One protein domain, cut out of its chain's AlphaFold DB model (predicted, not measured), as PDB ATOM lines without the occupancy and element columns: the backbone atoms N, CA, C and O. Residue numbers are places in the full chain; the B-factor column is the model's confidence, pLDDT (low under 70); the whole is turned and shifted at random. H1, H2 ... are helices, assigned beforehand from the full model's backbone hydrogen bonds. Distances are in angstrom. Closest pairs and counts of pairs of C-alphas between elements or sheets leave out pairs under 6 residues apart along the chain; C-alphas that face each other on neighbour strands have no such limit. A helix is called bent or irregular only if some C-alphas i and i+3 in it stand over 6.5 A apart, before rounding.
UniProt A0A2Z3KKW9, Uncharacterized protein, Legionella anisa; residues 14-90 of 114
ATOM      1  N   LYS A  14     200.175 174.168 197.249       90.69
ATOM      2  CA  LYS A  14     199.043 173.503 197.919       90.69
ATOM      3  C   LYS A  14     198.061 174.462 198.607       90.69
ATOM      4  O   LYS A  14     196.942 174.071 198.888       90.69
ATOM      5  N   ASN A  15     198.500 175.680 198.936       89.88
ATOM      6  CA  ASN A  15     197.658 176.693 199.579       89.88
ATOM      7  C   ASN A  15     196.970 177.605 198.549       89.88
ATOM      8  O   ASN A  15     196.216 178.492 198.935       89.88
ATOM      9  N   ILE A  16     197.309 177.456 197.266       88.00
ATOM     10  CA  ILE A  16     196.828 178.303 196.169       88.00
ATOM     11  C   ILE A  16     195.764 177.553 195.366       88.00
ATOM     12  O   ILE A  16     194.742 178.132 195.024       88.00
ATOM     13  N   VAL A  17     195.997 176.271 195.084       90.44
ATOM     14  CA  VAL A  17     195.079 175.440 194.296       90.44
ATOM     15  C   VAL A  17     193.906 174.947 195.150       90.44
ATOM     16  O   VAL A  17     194.086 174.637 196.327       90.44
ATOM     17  N   THR A  18     192.712 174.842 194.562       88.50
ATOM     18  CA  THR A  18     191.484 174.463 195.291       88.50
ATOM     19  C   THR A  18     191.495 173.016 195.792       88.50
ATOM     20  O   THR A  18     191.065 172.763 196.910       88.50
ATOM     21  N   GLU A  19     192.018 172.078 194.999       92.56
ATOM     22  CA  GLU A  19     192.012 170.635 195.293       92.56
ATOM     23  C   GLU A  19     193.446 170.073 195.232       92.56
ATOM     24  O   GLU A  19     193.843 169.505 194.210       92.56
ATOM     25  N   PRO A  20     194.271 170.251 196.285       92.69
ATOM     26  CA  PRO A  20     195.713 170.006 196.213       92.69
ATOM     27  C   PRO A  20     196.107 168.564 195.894       92.69
ATOM     28  O   PRO A  20     197.078 168.346 195.170       92.69
ATOM     29  N   ASP A  21     195.355 167.584 196.395       94.06
ATOM     30  CA  ASP A  21     195.652 166.168 196.166       94.06
ATOM     31  C   ASP A  21     195.344 165.765 194.719       94.06
ATOM     32  O   ASP A  21     196.190 165.178 194.041       94.06
ATOM     33  N   SER A  22     194.176 166.167 194.209       95.12
ATOM     34  CA  SER A  22     193.795 165.981 192.804       95.12
ATOM     35  C   SER A  22     194.751 166.719 191.868       95.12
ATOM     36  O   SER A  22     195.182 166.174 190.851       95.12
ATOM     37  N   PHE A  23     195.145 167.942 192.234       94.81
ATOM     38  CA  PHE A  23     196.137 168.721 191.504       94.81
ATOM     39  C   PHE A  23     197.483 167.990 191.432       94.81
ATOM     40  O   PHE A  23     198.031 167.846 190.338       94.81
ATOM     41  N   LYS A  24     198.000 167.487 192.568       94.38
ATOM     42  CA  LYS A  24     199.257 166.721 192.605       94.38
ATOM     43  C   LYS A  24     199.148 165.485 191.722       94.38
ATOM     44  O   LYS A  24     200.024 165.274 190.892       94.38
ATOM     45  N   ALA A  25     198.081 164.699 191.855       96.31
ATOM     46  CA  ALA A  25     197.890 163.484 191.066       96.31
ATOM     47  C   ALA A  25     197.886 163.768 189.553       96.31
ATOM     48  O   ALA A  25     198.586 163.094 188.797       96.31
ATOM     49  N   ASN A  26     197.170 164.807 189.120       96.25
ATOM     50  CA  ASN A  26     197.107 165.196 187.712       96.25
ATOM     51  C   ASN A  26     198.450 165.733 187.195       96.25
ATOM     52  O   ASN A  26     198.866 165.375 186.094       96.25
ATOM     53  N   MET A  27     199.161 166.533 187.997       96.06
ATOM     54  CA  MET A  27     200.500 167.025 187.665       96.06
ATOM     55  C   MET A  27     201.493 165.869 187.501       96.06
ATOM     56  O   MET A  27     202.241 165.828 186.525       96.06
ATOM     57  N   LEU A  28     201.492 164.920 188.440       96.62
ATOM     58  CA  LEU A  28     202.346 163.735 188.395       96.62
ATOM     59  C   LEU A  28     202.046 162.886 187.159       96.62
ATOM     60  O   LEU A  28     202.965 162.509 186.436       96.62
ATOM     61  N   HIS A  29     200.763 162.664 186.863       97.19
ATOM     62  CA  HIS A  29     200.345 161.957 185.657       97.19
ATOM     63  C   HIS A  29     200.823 162.665 184.380       97.19
ATOM     64  O   HIS A  29     201.402 162.023 183.505       97.19
ATOM     65  N   HIS A  30     200.641 163.987 184.293       94.94
ATOM     66  CA  HIS A  30     201.092 164.799 183.162       94.94
ATOM     67  C   HIS A  30     202.610 164.702 182.954       94.94
ATOM     68  O   HIS A  30     203.076 164.515 181.831       94.94
ATOM     69  N   CYS A  31     203.373 164.764 184.045       94.56
ATOM     70  CA  CYS A  31     204.833 164.699 184.013       94.56
ATOM     71  C   CYS A  31     205.379 163.266 183.923       94.56
ATOM     72  O   CYS A  31     206.589 163.096 183.832       94.56
ATOM     73  N   LYS A  32     204.508 162.245 183.933       96.81
ATOM     74  CA  LYS A  32     204.875 160.819 183.970       96.81
ATOM     75  C   LYS A  32     205.780 160.469 185.159       96.81
ATOM     76  O   LYS A  32     206.730 159.710 185.007       96.81
ATOM     77  N   LEU A  33     205.464 161.025 186.326       96.38
ATOM     78  CA  LEU A  33     206.179 160.790 187.577       96.38
ATOM     79  C   LEU A  33     205.305 160.025 188.567       96.38
ATOM     80  O   LEU A  33     204.095 160.238 188.659       96.38
ATOM     81  N   THR A  34     205.934 159.171 189.359       97.31
ATOM     82  CA  THR A  34     205.373 158.649 190.608       97.31
ATOM     83  C   THR A  34     205.492 159.684 191.731       97.31
ATOM     84  O   THR A  34     206.213 160.682 191.617       97.31
ATOM     85  N   SER A  35     204.784 159.467 192.846       95.19
ATOM     86  CA  SER A  35     204.929 160.356 194.006       95.19
ATOM     87  C   SER A  35     206.331 160.250 194.600       95.19
ATOM     88  O   SER A  35     206.891 161.263 195.007       95.19
ATOM     89  N   GLU A  36     206.909 159.050 194.627       96.69
ATOM     90  CA  GLU A  36     208.243 158.792 195.159       96.69
ATOM     91  C   GLU A  36     209.328 159.496 194.335       96.69
ATOM     92  O   GLU A  36     210.202 160.150 194.905       96.69
ATOM     93  N   GLU A  37     209.249 159.416 193.001       96.06
ATOM     94  CA  GLU A  37     210.169 160.123 192.098       96.06
ATOM     95  C   GLU A  37     210.071 161.634 192.282       96.06
ATOM     96  O   GLU A  37     211.091 162.312 192.401       96.06
ATOM     97  N   PHE A  38     208.852 162.169 192.367       94.56
ATOM     98  CA  PHE A  38     208.659 163.596 192.588       94.56
ATOM     99  C   PHE A  38     209.183 164.047 193.953       94.56
ATOM    100  O   PHE A  38     209.817 165.094 194.045       94.56
ATOM    101  N   ASP A  39     208.956 163.273 195.014       93.69
ATOM    102  CA  ASP A  39     209.428 163.621 196.354       93.69
ATOM    103  C   ASP A  39     210.965 163.532 196.450       93.69
ATOM    104  O   ASP A  39     211.584 164.329 197.161       93.69
ATOM    105  N   SER A  40     211.600 162.600 195.726       94.69
ATOM    106  CA  SER A  40     213.064 162.554 195.587       94.69
ATOM    107  C   SER A  40     213.578 163.779 194.834       94.69
ATOM    108  O   SER A  40     214.431 164.510 195.337       94.69
ATOM    109  N   TYR A  41     212.981 164.067 193.678       94.81
ATOM    110  CA  TYR A  41     213.343 165.207 192.845       94.81
ATOM    111  C   TYR A  41     213.146 166.548 193.567       94.81
ATOM    112  O   TYR A  41     213.971 167.454 193.473       94.81
ATOM    113  N   HIS A  42     212.078 166.675 194.361       92.94
ATOM    114  CA  HIS A  42     211.822 167.852 195.188       92.94
ATOM    115  C   HIS A  42     212.956 168.101 196.181       92.94
ATOM    116  O   HIS A  42     213.406 169.240 196.315       92.94
ATOM    117  N   LYS A  43     213.458 167.046 196.836       92.19
ATOM    118  CA  LYS A  43     214.601 167.149 197.752       92.19
ATOM    119  C   LYS A  43     215.865 167.580 197.019       92.19
ATOM    120  O   LYS A  43     216.547 168.471 197.515       92.19
ATOM    121  N   GLU A  44     216.146 167.004 195.853       92.81
ATOM    122  CA  GLU A  44     217.302 167.373 195.024       92.81
ATOM    123  C   GLU A  44     217.247 168.846 194.605       92.81
ATOM    124  O   GLU A  44     218.168 169.608 194.900       92.81
ATOM    125  N   MET A  45     216.128 169.285 194.018       92.81
ATOM    126  CA  MET A  45     215.902 170.679 193.622       92.81
ATOM    127  C   MET A  45     216.018 171.642 194.801       92.81
ATOM    128  O   MET A  45     216.615 172.717 194.685       92.81
ATOM    129  N   LYS A  46     215.443 171.272 195.950       90.50
ATOM    130  CA  LYS A  46     215.518 172.083 197.164       90.50
ATOM    131  C   LYS A  46     216.958 172.184 197.666       90.50
ATOM    132  O   LYS A  46     217.381 173.292 197.979       90.50
ATOM    133  N   SER A  47     217.696 171.074 197.719       88.75
ATOM    134  CA  SER A  47     219.100 171.049 198.149       88.75
ATOM    135  C   SER A  47     219.964 171.905 197.231       88.75
ATOM    136  O   SER A  47     220.681 172.776 197.710       88.75
ATOM    137  N   TYR A  48     219.820 171.733 195.914       89.94
ATOM    138  CA  TYR A  48     220.523 172.534 194.916       89.94
ATOM    139  C   TYR A  48     220.250 174.034 195.087       89.94
ATOM    140  O   TYR A  48     221.183 174.835 195.158       89.94
ATOM    141  N   ARG A  49     218.977 174.431 195.222       88.69
ATOM    142  CA  ARG A  49     218.622 175.838 195.448       88.69
ATOM    143  C   ARG A  49     219.204 176.353 196.759       88.69
ATOM    144  O   ARG A  49     219.808 177.420 196.769       88.69
ATOM    145  N   ASP A  50     218.956 175.644 197.855       87.50
ATOM    146  CA  ASP A  50     219.300 176.120 199.188       87.50
ATOM    147  C   ASP A  50     220.816 176.175 199.349       87.50
ATOM    148  O   ASP A  50     221.322 177.196 199.776       87.50
ATOM    149  N   GLN A  51     221.558 175.147 198.957       83.06
ATOM    150  CA  GLN A  51     223.007 175.118 199.151       83.06
ATOM    151  C   GLN A  51     223.747 175.922 198.087       83.06
ATOM    152  O   GLN A  51     224.623 176.702 198.426       83.06
ATOM    153  N   PHE A  52     223.396 175.789 196.810       82.31
ATOM    154  CA  PHE A  52     224.232 176.345 195.749       82.31
ATOM    155  C   PHE A  52     223.731 177.696 195.228       82.31
ATOM    156  O   PHE A  52     224.502 178.637 195.093       82.31
ATOM    157  N   VAL A  53     222.436 177.825 194.932       84.00
ATOM    158  CA  VAL A  53     221.902 179.062 194.327       84.00
ATOM    159  C   VAL A  53     221.750 180.179 195.363       84.00
ATOM    160  O   VAL A  53     222.066 181.332 195.084       84.00
ATOM    161  N   ALA A  54     221.238 179.852 196.550       83.25
ATOM    162  CA  ALA A  54     220.972 180.829 197.602       83.25
ATOM    163  C   ALA A  54     222.212 181.128 198.458       83.25
ATOM    164  O   ALA A  54     222.398 182.268 198.880       83.25
ATOM    165  N   HIS A  55     223.061 180.125 198.695       78.25
ATOM    166  CA  HIS A  55     224.294 180.258 199.469       78.25
ATOM    167  C   HIS A  55     225.498 179.956 198.568       78.25
ATOM    168  O   HIS A  55     226.187 178.967 198.785       78.25
ATOM    169  N   LEU A  56     225.728 180.825 197.573       67.62
ATOM    170  CA  LEU A  56     226.708 180.719 196.467       67.62
ATOM    171  C   LEU A  56     228.138 180.258 196.830       67.62
ATOM    172  O   LEU A  56     228.889 179.898 195.930       67.62
ATOM    173  N   ASP A  57     228.494 180.215 198.114       66.00
ATOM    174  CA  ASP A  57     229.816 179.844 198.624       66.00
ATOM    175  C   ASP A  57     229.815 178.592 199.531       66.00
ATOM    176  O   ASP A  57     230.843 178.269 200.127       66.00
ATOM    177  N   SER A  58     228.682 177.896 199.708       70.00
ATOM    178  CA  SER A  58     228.603 176.771 200.659       70.00
ATOM    179  C   SER A  58     229.138 175.447 200.107       70.00
ATOM    180  O   SER A  58     229.591 174.604 200.879       70.00
ATOM    181  N   GLU A  59     229.158 175.290 198.782       73.00
ATOM    182  CA  GLU A  59     229.631 174.092 198.091       73.00
ATOM    183  C   GLU A  59     230.576 174.478 196.947       73.00
ATOM    184  O   GLU A  59     230.276 175.354 196.140       73.00
ATOM    185  N   LEU A  60     231.720 173.796 196.845       77.06
ATOM    186  CA  LEU A  60     232.733 174.075 195.814       77.06
ATOM    187  C   LEU A  60     232.365 173.510 194.435       77.06
ATOM    188  O   LEU A  60     232.960 173.899 193.429       77.06
ATOM    189  N   ILE A  61     231.430 172.558 194.384       81.81
ATOM    190  CA  ILE A  61     231.027 171.870 193.157       81.81
ATOM    191  C   ILE A  61     229.518 171.993 192.992       81.81
ATOM    192  O   ILE A  61     228.744 171.555 193.839       81.81
ATOM    193  N   MET A  62     229.111 172.538 191.848       82.88
ATOM    194  CA  MET A  62     227.708 172.640 191.476       82.88
ATOM    195  C   MET A  62     227.181 171.285 190.994       82.88
ATOM    196  O   MET A  62     227.598 170.796 189.945       82.88
ATOM    197  N   GLN A  63     226.238 170.699 191.730       85.50
ATOM    198  CA  GLN A  63     225.467 169.533 191.288       85.50
ATOM    199  C   GLN A  63     224.085 170.006 190.835       85.50
ATOM    200  O   GLN A  63     223.166 170.129 191.642       85.50
ATOM    201  N   ILE A  64     223.968 170.347 189.550       89.38
ATOM    202  CA  ILE A  64     222.703 170.810 188.972       89.38
ATOM    203  C   ILE A  64     221.822 169.581 188.699       89.38
ATOM    204  O   ILE A  64     222.247 168.708 187.940       89.38
ATOM    205  N   PRO A  65     220.617 169.489 189.283       91.25
ATOM    206  CA  PRO A  65     219.666 168.436 188.945       91.25
ATOM    207  C   PRO A  65     219.156 168.603 187.507       91.25
ATOM    208  O   PRO A  65     219.166 169.702 186.953       91.25
ATOM    209  N   ASP A  66     218.656 167.522 186.906       91.31
ATOM    210  CA  ASP A  66     217.977 167.602 185.610       91.31
ATOM    211  C   ASP A  66     216.758 168.530 185.721       91.31
ATOM    212  O   ASP A  66     215.828 168.263 186.480       91.31
ATOM    213  N   LEU A  67     216.746 169.635 184.976       91.44
ATOM    214  CA  LEU A  67     215.693 170.650 185.061       91.44
ATOM    215  C   LEU A  67     214.442 170.308 184.240       91.44
ATOM    216  O   LEU A  67     213.455 171.038 184.323       91.44
ATOM    217  N   THR A  68     214.437 169.204 183.491       92.19
ATOM    218  CA  THR A  68     213.308 168.791 182.641       92.19
ATOM    219  C   THR A  68     212.013 168.675 183.447       92.19
ATOM    220  O   THR A  68     210.988 169.252 183.086       92.19
ATOM    221  N   ASN A  69     212.058 167.995 184.595       93.19
ATOM    222  CA  ASN A  69     210.882 167.843 185.454       93.19
ATOM    223  C   ASN A  69     210.469 169.165 186.115       93.19
ATOM    224  O   ASN A  69     209.275 169.412 186.288       93.19
ATOM    225  N   ALA A  70     211.418 170.046 186.447       92.56
ATOM    226  CA  ALA A  70     211.108 171.381 186.950       92.56
ATOM    227  C   ALA A  70     210.378 172.231 185.902       92.56
ATOM    228  O   ALA A  70     209.414 172.910 186.254       92.56
ATOM    229  N   ILE A  71     210.785 172.155 184.631       92.62
ATOM    230  CA  ILE A  71     210.115 172.844 183.521       92.62
ATOM    231  C   ILE A  71     208.702 172.283 183.337       92.62
ATOM    232  O   ILE A  71     207.740 173.026 183.503       92.62
ATOM    233  N   ASN A  72     208.562 170.969 183.130       93.69
ATOM    234  CA  ASN A  72     207.266 170.327 182.872       93.69
ATOM    235  C   ASN A  72     206.241 170.589 183.989       93.69
ATOM    236  O   ASN A  72     205.084 170.929 183.738       93.69
ATOM    237  N   THR A  73     206.663 170.463 185.249       94.06
ATOM    238  CA  THR A  73     205.772 170.703 186.396       94.06
ATOM    239  C   THR A  73     205.409 172.183 186.543       94.06
ATOM    240  O   THR A  73     204.279 172.501 186.917       94.06
ATOM    241  N   THR A  74     206.324 173.098 186.203       93.44
ATOM    242  CA  THR A  74     206.053 174.543 186.179       93.44
ATOM    243  C   THR A  74     205.081 174.910 185.063       93.44
ATOM    244  O   THR A  74     204.158 175.682 185.307       93.44
ATOM    245  N   GLU A  75     205.239 174.342 183.867       94.38
ATOM    246  CA  GLU A  75     204.317 174.542 182.746       94.38
ATOM    247  C   GLU A  75     202.907 174.056 183.080       94.38
ATOM    248  O   GLU A  75     201.942 174.795 182.880       94.38
ATOM    249  N   TYR A  76     202.786 172.857 183.658       94.94
ATOM    250  CA  TYR A  76     201.503 172.326 184.113       94.94
ATOM    251  C   TYR A  76     200.849 173.243 185.154       94.94
ATOM    252  O   TYR A  76     199.666 173.588 185.054       94.94
ATOM    253  N   TYR A  77     201.625 173.664 186.156       92.81
ATOM    254  CA  TYR A  77     201.133 174.553 187.198       92.81
ATOM    255  C   TYR A  77     200.675 175.892 186.609       92.81
ATOM    256  O   TYR A  77     199.585 176.370 186.920       92.81
ATOM    257  N   TYR A  78     201.485 176.474 185.724       92.25
ATOM    258  CA  TYR A  78     201.171 177.723 185.049       92.25
ATOM    259  C   TYR A  78     199.873 177.616 184.252       92.25
ATOM    260  O   TYR A  78     198.998 178.457 184.417       92.25
ATOM    261  N   ALA A  79     199.721 176.570 183.435       92.19
ATOM    262  CA  ALA A  79     198.514 176.344 182.648       92.19
ATOM    263  C   ALA A  79     197.266 176.218 183.536       92.19
ATOM    264  O   ALA A  79     196.217 176.768 183.205       92.19
ATOM    265  N   SER A  80     197.401 175.549 184.684       91.44
ATOM    266  CA  SER A  80     196.312 175.394 185.650       91.44
ATOM    267  C   SER A  80     195.865 176.747 186.209       91.44
ATOM    268  O   SER A  80     194.693 177.090 186.095       91.44
ATOM    269  N   ILE A  81     196.798 177.564 186.710       89.12
ATOM    270  CA  ILE A  81     196.469 178.905 187.218       89.12
ATOM    271  C   ILE A  81     195.965 179.818 186.102       89.12
ATOM    272  O   ILE A  81     195.002 180.549 186.302       89.12
ATOM    273  N   TYR A  82     196.573 179.763 184.914       89.44
ATOM    274  CA  TYR A  82     196.150 180.568 183.770       89.44
ATOM    275  C   TYR A  82     194.691 180.287 183.393       89.44
ATOM    276  O   TYR A  82     193.962 181.209 183.041       89.44
ATOM    277  N   SER A  83     194.244 179.032 183.510       88.50
ATOM    278  CA  SER A  83     192.852 178.655 183.242       88.50
ATOM    279  C   SER A  83     191.845 179.226 184.248       88.50
ATOM    280  O   SER A  83     190.676 179.383 183.905       88.50
ATOM    281  N   GLU A  84     192.294 179.585 185.453       87.38
ATOM    282  CA  GLU A  84     191.470 180.204 186.500       87.38
ATOM    283  C   GLU A  84     191.409 181.741 186.380       87.38
ATOM    284  O   GLU A  84     190.611 182.391 187.061       87.38
ATOM    285  N   LEU A  85     192.232 182.348 185.514       85.81
ATOM    286  CA  LEU A  85     192.231 183.792 185.274       85.81
ATOM    287  C   LEU A  85     191.004 184.195 184.439       85.81
ATOM    288  O   LEU A  85     191.044 184.232 183.211       85.81
ATOM    289  N   HIS A  86     189.903 184.533 185.108       74.00
ATOM    290  CA  HIS A  86     188.730 185.131 184.465       74.00
ATOM    291  C   HIS A  86     188.898 186.649 184.299       74.00
ATOM    292  O   HIS A  86     189.172 187.347 185.272       74.00
ATOM    293  N   ASP A  87     188.692 187.165 183.082       67.00
ATOM    294  CA  ASP A  87     188.518 188.598 182.763       67.00
ATOM    295  C   ASP A  87     189.622 189.576 183.214       67.00
ATOM    296  O   ASP A  87     189.442 190.796 183.160       67.00
ATOM    297  N   ILE A  88     190.805 189.088 183.589       67.00
ATOM    298  CA  ILE A  88     191.947 189.961 183.864       67.00
ATOM    299  C   ILE A  88     192.769 190.108 182.583       67.00
ATOM    300  O   ILE A  88     193.327 189.138 182.074       67.00
ATOM    301  N   SER A  89     192.871 191.337 182.071       66.88
ATOM    302  CA  SER A  89     193.821 191.700 181.011       66.88
ATOM    303  C   SER A  89     195.248 191.662 181.565       66.88
ATOM    304  O   SER A  89     195.861 192.699 181.816       66.88
ATOM    305  N   ILE A  90     195.763 190.460 181.803       71.62
ATOM    306  CA  ILE A  90     197.153 190.228 182.174       71.62
ATOM    307  C   ILE A  90     197.910 189.903 180.892       71.62
ATOM    308  O   ILE A  90     197.573 188.949 180.189       71.62
TER     309      ILE A  90
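What this domain is: This is residues 14 to 90 of the 114 residues of an uncharacterized protein of Legionella anisa (UniProt A0A2Z3KKW9). Three helices make a loose, elongated arrangement: the longest, H2, runs off from a tight turn at the end of H1 and stands about perpendicular to H1, while H1 packs on H3 with its residues 27 to 31. From the far end of H2 a long loop, residues 54 to 67, folds back to the beginning of H3, and H3 then leads away to a short tail, residues 85 to 90. The printed part has 77 residues, with three named helices in the order H1, H2, H3 and no named strand; its class is all helix. It is loose, with a radius of gyration of the C-alphas of 15.2 A, and spans 48 by 32 by 21 A, only just elongated.

Where its parts are: Find C-alpha 35 at (204.929, 160.356, 194.006); there the longest helix, H2, begins, and it runs through residues 35 to 53 over 25.3 A to C-alpha 53 at (221.902, 179.062, 194.327). H2 is neither bent nor irregular, but only just: C-alphas 50 and 53 are 6.2 A apart. Before it in the chain look for H1, residues 20 to 31, which measures 16.1 A from its first to its last C-alpha. After it comes H3, residues 68 to 84, which runs 24.9 A and ends with C-alpha 84 at (191.470, 180.204, 186.500).

How they stand to each other: Start again from H2. It is close to H1 but not clearly touching, with 2 pairs of C-alphas within 8 A, and the closest C-alphas, those of Leu 28 and Ser 35, are 7.0 A apart. The lines of these two helices stand at 88 degrees, about perpendicular. H2 and H3 are near each other: their closest C-alphas are 8.2 A apart, and 9 pairs lie within 10 A. Now look at Cys 31 and Asn 72, whose C-alphas, 6.2 A apart, are the closest of H1 and H3. H1 touches H3 with residues 27 to 31 alone. The two run opposite ways at a steep tilt of 51 degrees, and their centres are 10.8 A apart. In the backbones of H1 and H2 every O i to N i+4 pair is within hydrogen-bond range; in H3, 12 of 13 are.

The domain as a whole: The two C-alphas farthest apart are those of Leu 60 and Asp 87, at 48.3 A. The printed part runs from residue 14 to residue 90 without a cut. The link from H1 to H2 is tight, with 3 residues between them, and the link from H2 to H3 is long, with 14. In the B-factor column the mean pLDDT of the printed part is 88.7, and you will find values under 70 at residues 56 to 57 and 87 to 89 of the model.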